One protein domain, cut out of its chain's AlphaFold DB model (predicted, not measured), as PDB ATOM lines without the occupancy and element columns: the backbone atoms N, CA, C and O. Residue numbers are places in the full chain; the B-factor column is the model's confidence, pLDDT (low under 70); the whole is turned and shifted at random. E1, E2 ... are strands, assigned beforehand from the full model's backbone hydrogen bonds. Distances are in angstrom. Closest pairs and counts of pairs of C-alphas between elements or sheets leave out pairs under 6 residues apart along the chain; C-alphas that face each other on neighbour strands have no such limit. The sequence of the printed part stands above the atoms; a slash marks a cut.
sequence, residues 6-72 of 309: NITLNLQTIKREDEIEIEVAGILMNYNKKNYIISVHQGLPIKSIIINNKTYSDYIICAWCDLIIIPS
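This is residues 6 to 72 of the 309 residues of an uncharacterized protein of viral metagenome (UniProt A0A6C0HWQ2). A single antiparallel sheet of seven strands is curled like part of a barrel and folded back on itself, with the long, bent strand E2 as the hinge between a leaf of E5, E4 and E1 and a leaf of E3, E7 and E6. The curl is not closed into a ring, for the edge strands E5 and E6 are not neighbours, and the long axis runs from the loop at Lys 15, between E1 and E2, to the turn at Lys 33, between E2 and E3. The printed part has 67 residues, with no named helix and seven named strands, E1 to E7 along the chain, in the sheet order E5, E4, E1, E2, E3, E7, E6. The class is all strand. The whole is compact, with a radius of gyration of the C-alphas of 12.1 A, and its spans of 42 by 28 by 18 A make it only just elongated.

The hinge of the folded sheet, one sheet bent back into two leaves that face each other, is E2, residues 20 to 31, which bends by 56 degrees at residue 23. Its pairing is staggered: residues 20 to 25 pair with E1, residues 6 to 11, and residues 26 to 31 pair with E3, residues 34 to 40. E1 and E2 form an antiparallel hairpin at 129 degrees between directions, with N 9 and O 22 within hydrogen-bond range at 2.8 A. E2 and E3 form an antiparallel hairpin at 145 degrees, with N 29 and O 36 at 2.9 A. E1, E2 and E3 are a meander, each strand the antiparallel neighbour of the one before. With E4, residues 46 to 51, they make a Greek key, four strands in a row in which the first is the antiparallel neighbour of the fourth. E4 and E1 stand at 156 degrees, with N 10 and O 48 at 2.9 A. The edge strand E5, residues 54 to 56, forms a hairpin with E4, with N 56 and O 49 at 2.8 A. On the other leaf, E7, residues 67 to 72, is the antiparallel neighbour of E3 at 149 degrees, with N 68 and O 39 at 2.8 A. The other edge strand, E6, residues 60 to 62, forms a hairpin with E7, with N 62 and O 67 at 2.8 A. The two leaves have 20 pairs of C-alphas within 11 A. Between E5 and E7 the closest C-alphas are those of Tyr 56 and Ile 70, 7.8 A apart. E5 and E6 are apart, and so are E4 and E7.

E1 begins at C-alpha 6, (-30.094, -24.055, -17.082), and is 16.1 A long from first to last C-alpha. E2, the longest strand, measures 31.7 A and ends at C-alpha 31, (-34.506, -43.861, -20.919). E3 is 19.4 A long, E4 14.0 A and E7 15.5 A. The three-residue strands are E5, 6.5 A, and E6, 6.1 A. E7 ends at C-alpha 72, (-24.714, -37.747, -20.435).

The two C-alphas farthest apart are those of Lys 15 and Lys 33, at 42.1 A, while the first and last printed C-alphas, of Asn 6 and Ser 72, are 15.1 A apart. The printed part has no cut. The link from E1 to E2, with 8 residues, is short, and the other links are tight. The sheet is strongly twisted, with C-alphas up to 9.5 A off its best plane. The mean pLDDT of the printed part is 83.6, and residues 12 to 19 are under 70.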
ATOM      1  N   ASN A   6     -30.357 -25.189 -16.199       89.88
ATOM      2  CA  ASN A   6     -30.094 -24.055 -17.082       89.88
ATOM      3  C   ASN A   6     -29.037 -24.462 -18.109       89.88
ATOM      4  O   ASN A   6     -28.000 -25.026 -17.752       89.88
ATOM      5  N   ILE A   7     -29.324 -24.199 -19.375       90.62
ATOM      6  CA  ILE A   7     -28.488 -24.546 -20.514       90.62
ATOM      7  C   ILE A   7     -28.263 -23.276 -21.314       90.62
ATOM      8  O   ILE A   7     -29.221 -22.592 -21.673       90.62
ATOM      9  N   THR A   8     -27.008 -22.996 -21.632       89.25
ATOM     10  CA  THR A   8     -26.641 -21.896 -22.516       89.25
ATOM     11  C   THR A   8     -26.338 -22.454 -23.901       89.25
ATOM     12  O   THR A   8     -25.551 -23.389 -24.051       89.25
ATOM     13  N   LEU A   9     -26.995 -21.905 -24.917       82.06
ATOM     14  CA  LEU A   9     -26.764 -22.207 -26.323       82.06
ATOM     15  C   LEU A   9     -25.913 -21.090 -26.922       82.06
ATOM     16  O   LEU A   9     -26.379 -19.955 -27.022       82.06
ATOM     17  N   ASN A  10     -24.703 -21.418 -27.366       80.56
ATOM     18  CA  ASN A  10     -23.856 -20.469 -28.081       80.56
ATOM     19  C   ASN A  10     -24.160 -20.608 -29.566       80.56
ATOM     20  O   ASN A  10     -24.107 -21.711 -30.120       80.56
ATOM     21  N   LEU A  11     -24.498 -19.503 -30.222       74.31
ATOM     22  CA  LEU A  11     -24.913 -19.511 -31.618       74.31
ATOM     23  C   LEU A  11     -23.725 -19.384 -32.573       74.31
ATOM     24  O   LEU A  11     -22.750 -18.676 -32.312       74.31
ATOM     25  N   GLN A  12     -23.833 -20.034 -33.728       66.38
ATOM     26  CA  GLN A  12     -22.919 -19.841 -34.842       66.38
ATOM     27  C   GLN A  12     -23.210 -18.493 -35.516       66.38
ATOM     28  O   GLN A  12     -24.336 -18.227 -35.938       66.38
ATOM     29  N   THR A  13     -22.183 -17.653 -35.661       58.75
ATOM     30  CA  THR A  13     -22.272 -16.369 -36.371       58.75
ATOM     31  C   THR A  13     -21.351 -16.382 -37.596       58.75
ATOM     32  O   THR A  13     -20.282 -16.987 -37.584       58.75
ATOM     33  N   ILE A  14     -21.778 -15.753 -38.697       46.66
ATOM     34  CA  ILE A  14     -21.055 -15.793 -39.987       46.66
ATOM     35  C   ILE A  14     -19.896 -14.773 -40.025       46.66
ATOM     36  O   ILE A  14     -18.980 -14.914 -40.829       46.66
ATOM     37  N   LYS A  15     -19.934 -13.718 -39.194       42.81
ATOM     38  CA  LYS A  15     -19.067 -12.529 -39.358       42.81
ATOM     39  C   LYS A  15     -18.511 -11.911 -38.061       42.81
ATOM     40  O   LYS A  15     -18.066 -10.767 -38.112       42.81
ATOM     41  N   ARG A  16     -18.559 -12.577 -36.899       47.19
ATOM     42  CA  ARG A  16     -18.066 -11.991 -35.634       47.19
ATOM     43  C   ARG A  16     -17.258 -12.961 -34.776       47.19
ATOM     44  O   ARG A  16     -17.515 -14.158 -34.788       47.19
ATOM     45  N   GLU A  17     -16.338 -12.383 -34.004       47.25
ATOM     46  CA  GLU A  17     -15.659 -13.022 -32.869       47.25
ATOM     47  C   GLU A  17     -16.550 -13.071 -31.608       47.25
ATOM     48  O   GLU A  17     -16.305 -13.891 -30.730       47.25
ATOM     49  N   ASP A  18     -17.608 -12.248 -31.535       48.31
ATOM     50  CA  ASP A  18     -18.552 -12.227 -30.407       48.31
ATOM     51  C   ASP A  18     -19.455 -13.476 -30.396       48.31
ATOM     52  O   ASP A  18     -20.158 -13.763 -31.377       48.31
ATOM     53  N   GLU A  19     -19.491 -14.185 -29.267       59.72
ATOM     54  CA  GLU A  19     -20.404 -15.307 -29.035       59.72
ATOM     55  C   GLU A  19     -21.784 -14.782 -28.593       59.72
ATOM     56  O   GLU A  19     -21.891 -14.000 -27.650       59.72
ATOM     57  N   ILE A  20     -22.853 -15.179 -29.298       70.38
ATOM     58  CA  ILE A  20     -24.235 -14.912 -28.866       70.38
ATOM     59  C   ILE A  20     -24.692 -16.097 -28.029       70.38
ATOM     60  O   ILE A  20     -24.713 -17.222 -28.529       70.38
ATOM     61  N   GLU A  21     -25.104 -15.825 -26.798       77.25
ATOM     62  CA  GLU A  21     -25.559 -16.826 -25.839       77.25
ATOM     63  C   GLU A  21     -27.067 -16.706 -25.602       77.25
ATOM     64  O   GLU A  21     -27.603 -15.608 -25.440       77.25
ATOM     65  N   ILE A  22     -27.765 -17.842 -25.591       77.56
ATOM     66  CA  ILE A  22     -29.193 -17.925 -25.266       77.56
ATOM     67  C   ILE A  22     -29.389 -18.917 -24.132       77.56
ATOM     68  O   ILE A  22     -28.967 -20.066 -24.227       77.56
ATOM     69  N   GLU A  23     -30.092 -18.495 -23.086       84.06
ATOM     70  CA  GLU A  23     -30.480 -19.382 -21.996       84.06
ATOM     71  C   GLU A  23     -31.796 -20.099 -22.304       84.06
ATOM     72  O   GLU A  23     -32.829 -19.489 -22.591       84.06
ATOM     73  N   VAL A  24     -31.762 -21.420 -22.183       89.62
ATOM     74  CA  VAL A  24     -32.929 -22.295 -22.210       89.62
ATOM     75  C   VAL A  24     -32.894 -23.213 -20.995       89.62
ATOM     76  O   VAL A  24     -31.856 -23.457 -20.380       89.62
ATOM     77  N   ALA A  25     -34.046 -23.750 -20.628       91.50
ATOM     78  CA  ALA A  25     -34.110 -24.828 -19.663       91.50
ATOM     79  C   ALA A  25     -33.812 -26.177 -20.338       91.50
ATOM     80  O   ALA A  25     -33.898 -26.352 -21.555       91.50
ATOM     81  N   GLY A  26     -33.498 -27.170 -19.523       94.06
ATOM     82  CA  GLY A  26     -33.456 -28.559 -19.935       94.06
ATOM     83  C   GLY A  26     -33.878 -29.494 -18.823       94.06
ATOM     84  O   GLY A  26     -34.020 -29.117 -17.655       94.06
ATOM     85  N   ILE A  27     -34.080 -30.745 -19.207       95.38
ATOM     86  CA  ILE A  27     -34.527 -31.810 -18.321       95.38
ATOM     87  C   ILE A  27     -33.510 -32.935 -18.297       95.38
ATOM     88  O   ILE A  27     -32.864 -33.228 -19.302       95.38
ATOM     89  N   LEU A  28     -33.426 -33.610 -17.154       95.31
ATOM     90  CA  LEU A  28     -32.750 -34.892 -17.058       95.31
ATOM     91  C   LEU A  28     -33.738 -36.020 -17.234       95.31
ATOM     92  O   LEU A  28     -34.810 -36.042 -16.628       95.31
ATOM     93  N   MET A  29     -33.328 -37.000 -18.015       95.00
ATOM     94  CA  MET A  29     -34.149 -38.146 -18.332       95.00
ATOM     95  C   MET A  29     -33.309 -39.412 -18.307       95.00
ATOM     96  O   MET A  29     -32.197 -39.437 -18.829       95.00
ATOM     97  N   ASN A  30     -33.871 -40.480 -17.745       94.31
ATOM     98  CA  ASN A  30     -33.348 -41.824 -17.917       94.31
ATOM     99  C   ASN A  30     -34.290 -42.610 -18.825       94.31
ATOM    100  O   ASN A  30     -35.467 -42.796 -18.509       94.31
ATOM    101  N   TYR A  31     -33.760 -43.079 -19.946       94.81
ATOM    102  CA  TYR A  31     -34.506 -43.861 -20.919       94.81
ATOM    103  C   TYR A  31     -33.630 -45.009 -21.417       94.81
ATOM    104  O   TYR A  31     -32.451 -44.816 -21.710       94.81
ATOM    105  N   ASN A  32     -34.171 -46.230 -21.454       93.38
ATOM    106  CA  ASN A  32     -33.428 -47.445 -21.817       93.38
ATOM    107  C   ASN A  32     -32.075 -47.595 -21.086       93.38
ATOM    108  O   ASN A  32     -31.070 -47.966 -21.687       93.38
ATOM    109  N   LYS A  33     -32.059 -47.312 -19.772       91.44
ATOM    110  CA  LYS A  33     -30.872 -47.364 -18.892       91.44
ATOM    111  C   LYS A  33     -29.759 -46.359 -19.240       91.44
ATOM    112  O   LYS A  33     -28.672 -46.463 -18.681       91.44
ATOM    113  N   LYS A  34     -30.019 -45.380 -20.108       93.31
ATOM    114  CA  LYS A  34     -29.099 -44.285 -20.447       93.31
ATOM    115  C   LYS A  34     -29.639 -42.957 -19.929       93.31
ATOM    116  O   LYS A  34     -30.856 -42.781 -19.853       93.31
ATOM    117  N   ASN A  35     -28.740 -42.044 -19.567       93.94
ATOM    118  CA  ASN A  35     -29.098 -40.700 -19.127       93.94
ATOM    119  C   ASN A  35     -28.931 -39.702 -20.273       93.94
ATOM    120  O   ASN A  35     -27.981 -39.772 -21.056       93.94
ATOM    121  N   TYR A  36     -29.860 -38.760 -20.337       95.75
ATOM    122  CA  TYR A  36     -29.886 -37.708 -21.336       95.75
ATOM    123  C   TYR A  36     -30.226 -36.382 -20.670       95.75
ATOM    124  O   TYR A  36     -31.084 -36.335 -19.782       95.75
ATOM    125  N   ILE A  37     -29.593 -35.317 -21.150       96.19
ATOM    126  CA  ILE A  37     -30.100 -33.959 -20.994       96.19
ATOM    127  C   ILE A  37     -30.866 -33.634 -22.275       96.19
ATOM    128  O   ILE A  37     -30.335 -33.799 -23.375       96.19
ATOM    129  N   ILE A  38     -32.120 -33.211 -22.138       96.88
ATOM    130  CA  ILE A  38     -32.969 -32.816 -23.265       96.88
ATOM    131  C   ILE A  38     -33.322 -31.343 -23.126       96.88
ATOM    132  O   ILE A  38     -33.658 -30.886 -22.034       96.88
ATOM    133  N   SER A  39     -33.255 -30.618 -24.234       95.62
ATOM    134  CA  SER A  39     -33.608 -29.201 -24.323       95.62
ATOM    135  C   SER A  39     -34.241 -28.896 -25.681       95.62
ATOM    136  O   SER A  39     -34.505 -29.816 -26.458       95.62
ATOM    137  N   VAL A  40     -34.500 -27.623 -25.969       90.81
ATOM    138  CA  VAL A  40     -35.041 -27.165 -27.253       90.81
ATOM    139  C   VAL A  40     -34.066 -26.244 -27.979       90.81
ATOM    140  O   VAL A  40     -33.378 -25.457 -27.339       90.81
ATOM    141  N   HIS A  41     -34.023 -26.326 -29.313       82.44
ATOM    142  CA  HIS A  41     -33.195 -25.444 -30.157       82.44
ATOM    143  C   HIS A  41     -33.975 -24.329 -30.851       82.44
ATOM    144  O   HIS A  41     -33.362 -23.354 -31.267       82.44
ATOM    145  N   GLN A  42     -35.299 -24.451 -30.992       75.69
ATOM    146  CA  GLN A  42     -36.159 -23.440 -31.636       75.69
ATOM    147  C   GLN A  42     -35.701 -23.000 -33.049       75.69
ATOM    148  O   GLN A  42     -35.913 -21.861 -33.457       75.69
ATOM    149  N   GLY A  43     -35.037 -23.876 -33.803       72.69
ATOM    150  CA  GLY A  43     -34.511 -23.587 -35.141       72.69
ATOM    151  C   GLY A  43     -33.242 -22.723 -35.172       72.69
ATOM    152  O   GLY A  43     -32.863 -22.240 -36.247       72.69
ATOM    153  N   LEU A  44     -32.593 -22.510 -34.024       74.19
ATOM    154  CA  LEU A  44     -31.398 -21.677 -33.894       74.19
ATOM    155  C   LEU A  44     -30.130 -22.397 -34.399       74.19
ATOM    156  O   LEU A  44     -29.982 -23.606 -34.202       74.19
ATOM    157  N   PRO A  45     -29.182 -21.674 -35.024       72.25
ATOM    158  CA  PRO A  45     -27.912 -22.243 -35.468       72.25
ATOM    159  C   PRO A  45     -26.953 -22.386 -34.278       72.25
ATOM    160  O   PRO A  45     -26.238 -21.449 -33.933       72.25
ATOM    161  N   ILE A  46     -26.954 -23.542 -33.619       78.06
ATOM    162  CA  ILE A  46     -26.153 -23.789 -32.409       78.06
ATOM    163  C   ILE A  46     -24.719 -24.178 -32.791       78.06
ATOM    164  O   ILE A  46     -24.507 -25.085 -33.590       78.06
ATOM    165  N   LYS A  47     -23.737 -23.498 -32.192       78.44
ATOM    166  CA  LYS A  47     -22.297 -23.793 -32.272       78.44
ATOM    167  C   LYS A  47     -21.878 -24.737 -31.145       78.44
ATOM    168  O   LYS A  47     -21.258 -25.770 -31.392       78.44
ATOM    169  N   SER A  48     -22.226 -24.397 -29.908       85.56
ATOM    170  CA  SER A  48     -21.886 -25.183 -28.719       85.56
ATOM    171  C   SER A  48     -22.946 -25.039 -27.635       85.56
ATOM    172  O   SER A  48     -23.758 -24.116 -27.649       85.56
ATOM    173  N   ILE A  49     -22.941 -25.982 -26.696       90.69
ATOM    174  CA  ILE A  49     -23.865 -26.006 -25.566       90.69
ATOM    175  C   ILE A  49     -23.054 -25.968 -24.281       90.69
ATOM    176  O   ILE A  49     -22.115 -26.748 -24.133       90.69
ATOM    177  N   ILE A  50     -23.419 -25.099 -23.347       90.94
ATOM    178  CA  ILE A  50     -22.760 -24.970 -22.049       90.94
ATOM    179  C   ILE A  50     -23.756 -25.328 -20.948       90.94
ATOM    180  O   ILE A  50     -24.878 -24.826 -20.902       90.94
ATOM    181  N   ILE A  51     -23.339 -26.215 -20.046       91.25
ATOM    182  CA  ILE A  51     -24.122 -26.642 -18.883       91.25
ATOM    183  C   ILE A  51     -23.190 -26.662 -17.680       91.25
ATOM    184  O   ILE A  51     -22.167 -27.341 -17.711       91.25
ATOM    185  N   ASN A  52     -23.527 -25.925 -16.618       87.50
ATOM    186  CA  ASN A  52     -22.684 -25.792 -15.419       87.50
ATOM    187  C   ASN A  52     -21.216 -25.446 -15.759       87.50
ATOM    188  O   ASN A  52     -20.293 -26.076 -15.244       87.50
ATOM    189  N   ASN A  53     -21.005 -24.478 -16.658       86.56
ATOM    190  CA  ASN A  53     -19.690 -24.038 -17.151       86.56
ATOM    191  C   ASN A  53     -18.875 -25.110 -17.903       86.56
ATOM    192  O   ASN A  53     -17.683 -24.922 -18.143       86.56
ATOM    193  N   LYS A  54     -19.495 -26.229 -18.291       90.06
ATOM    194  CA  LYS A  54     -18.889 -27.262 -19.135       90.06
ATOM    195  C   LYS A  54     -19.474 -27.187 -20.537       90.06
ATOM    196  O   LYS A  54     -20.691 -27.245 -20.700       90.06
ATOM    197  N   THR A  55     -18.603 -27.110 -21.535       91.25
ATOM    198  CA  THR A  55     -18.991 -27.153 -22.947       91.25
ATOM    199  C   THR A  55     -19.202 -28.596 -23.399       91.25
ATOM    200  O   THR A  55     -18.353 -29.459 -23.174       91.25
ATOM    201  N   TYR A  56     -20.328 -28.852 -24.055       87.81
ATOM    202  CA  TYR A  56     -20.689 -30.124 -24.668       87.81
ATOM    203  C   TYR A  56     -20.580 -29.983 -26.190       87.81
ATOM    204  O   TYR A  56     -21.282 -29.175 -26.800       87.81
ATOM    205  N   SER A  57     -19.689 -30.771 -26.794       79.94
ATOM    206  CA  SER A  57     -19.553 -30.913 -28.252       79.94
ATOM    207  C   SER A  57     -20.474 -31.991 -28.820       79.94
ATOM    208  O   SER A  57     -20.906 -31.895 -29.964       79.94
ATOM    209  N   ASP A  58     -20.783 -33.004 -28.011       87.12
ATOM    210  CA  ASP A  58     -21.499 -34.197 -28.448       87.12
ATOM    211  C   ASP A  58     -22.987 -34.042 -28.133       87.12
ATOM    212  O   ASP A  58     -23.464 -34.362 -27.041       87.12
ATOM    213  N   TYR A  59     -23.728 -33.517 -29.103       91.38
ATOM    214  CA  TYR A  59     -25.172 -33.353 -29.022       91.38
ATOM    215  C   TYR A  59     -25.830 -33.630 -30.372       91.38
ATOM    216  O   TYR A  59     -25.211 -33.550 -31.430       91.38
ATOM    217  N   ILE A  60     -27.113 -33.970 -30.330       91.50
ATOM    218  CA  ILE A  60     -27.934 -34.237 -31.508       91.50
ATOM    219  C   ILE A  60     -28.985 -33.137 -31.599       91.50
ATOM    220  O   ILE A  60     -29.824 -33.002 -30.705       91.50
ATOM    221  N   ILE A  61     -28.965 -32.381 -32.696       88.56
ATOM    222  CA  ILE A  61     -30.059 -31.480 -33.064       88.56
ATOM    223  C   ILE A  61     -31.116 -32.304 -33.797       88.56
ATOM    224  O   ILE A  61     -30.854 -32.883 -34.851       88.56
ATOM    225  N   CYS A  62     -32.322 -32.352 -33.244       90.81
ATOM    226  CA  CYS A  62     -33.465 -32.992 -33.875       90.81
ATOM    227  C   CYS A  62     -34.145 -31.987 -34.796       90.81
ATOM    228  O   CYS A  62     -34.987 -31.194 -34.362       90.81
ATOM    229  N   ALA A  63     -33.781 -32.038 -36.074       81.50
ATOM    230  CA  ALA A  63     -34.261 -31.128 -37.107       81.50
ATOM    231  C   ALA A  63     -35.788 -31.170 -37.270       81.50
ATOM    232  O   ALA A  63     -36.379 -30.215 -37.752       81.50
ATOM    233  N   TRP A  64     -36.435 -32.257 -36.843       85.69
ATOM    234  CA  TRP A  64     -37.853 -32.509 -37.077       85.69
ATOM    235  C   TRP A  64     -38.793 -32.168 -35.907       85.69
ATOM    236  O   TRP A  64     -40.007 -32.234 -36.081       85.69
ATOM    237  N   CYS A  65     -38.277 -31.864 -34.708       87.56
ATOM    238  CA  CYS A  65     -39.120 -31.648 -33.518       87.56
ATOM    239  C   CYS A  65     -38.574 -30.650 -32.490       87.56
ATOM    240  O   CYS A  65     -38.947 -30.720 -31.322       87.56
ATOM    241  N   ASP A  66     -37.704 -29.728 -32.901       86.12
ATOM    242  CA  ASP A  66     -37.152 -28.661 -32.050       86.12
ATOM    243  C   ASP A  66     -36.323 -29.127 -30.842       86.12
ATOM    244  O   ASP A  66     -35.967 -28.308 -29.998       86.12
ATOM    245  N   LEU A  67     -35.971 -30.414 -30.751       94.44
ATOM    246  CA  LEU A  67     -35.251 -30.986 -29.610       94.44
ATOM    247  C   LEU A  67     -33.735 -30.979 -29.780       94.44
ATOM    248  O   LEU A  67     -33.207 -31.254 -30.854       94.44
ATOM    249  N   ILE A  68     -33.037 -30.786 -28.670       95.00
ATOM    250  CA  ILE A  68     -31.619 -31.091 -28.518       95.00
ATOM    251  C   ILE A  68     -31.496 -32.283 -27.577       95.00
ATOM    252  O   ILE A  68     -32.106 -32.291 -26.505       95.00
ATOM    253  N   ILE A  69     -30.690 -33.270 -27.960       96.19
ATOM    254  CA  ILE A  69     -30.388 -34.444 -27.139       96.19
ATOM    255  C   ILE A  69     -28.899 -34.455 -26.829       96.19
ATOM    256  O   ILE A  69     -28.074 -34.515 -27.737       96.19
ATOM    257  N   ILE A  70     -28.561 -34.456 -25.545       95.25
ATOM    258  CA  ILE A  70     -27.183 -34.504 -25.064       95.25
ATOM    259  C   ILE A  70     -27.042 -35.793 -24.249       95.25
ATOM    260  O   ILE A  70     -27.576 -35.880 -23.134       95.25
ATOM    261  N   PRO A  71     -26.388 -36.835 -24.789       93.88
ATOM    262  CA  PRO A  71     -26.040 -38.013 -24.009       93.88
ATOM    263  C   PRO A  71     -25.179 -37.593 -22.818       93.88
ATOM    264  O   PRO A  71     -24.226 -36.832 -22.974       93.88
ATOM    265  N   SER A  72     -25.498 -38.079 -21.622       89.94
ATOM    266  CA  SER A  72     -24.714 -37.747 -20.435       89.94
ATOM    267  C   SER A  72     -24.367 -38.996 -19.641       89.94
ATOM    268  O   SER A  72     -25.219 -39.833 -19.351       89.94
TER     269      SER A  72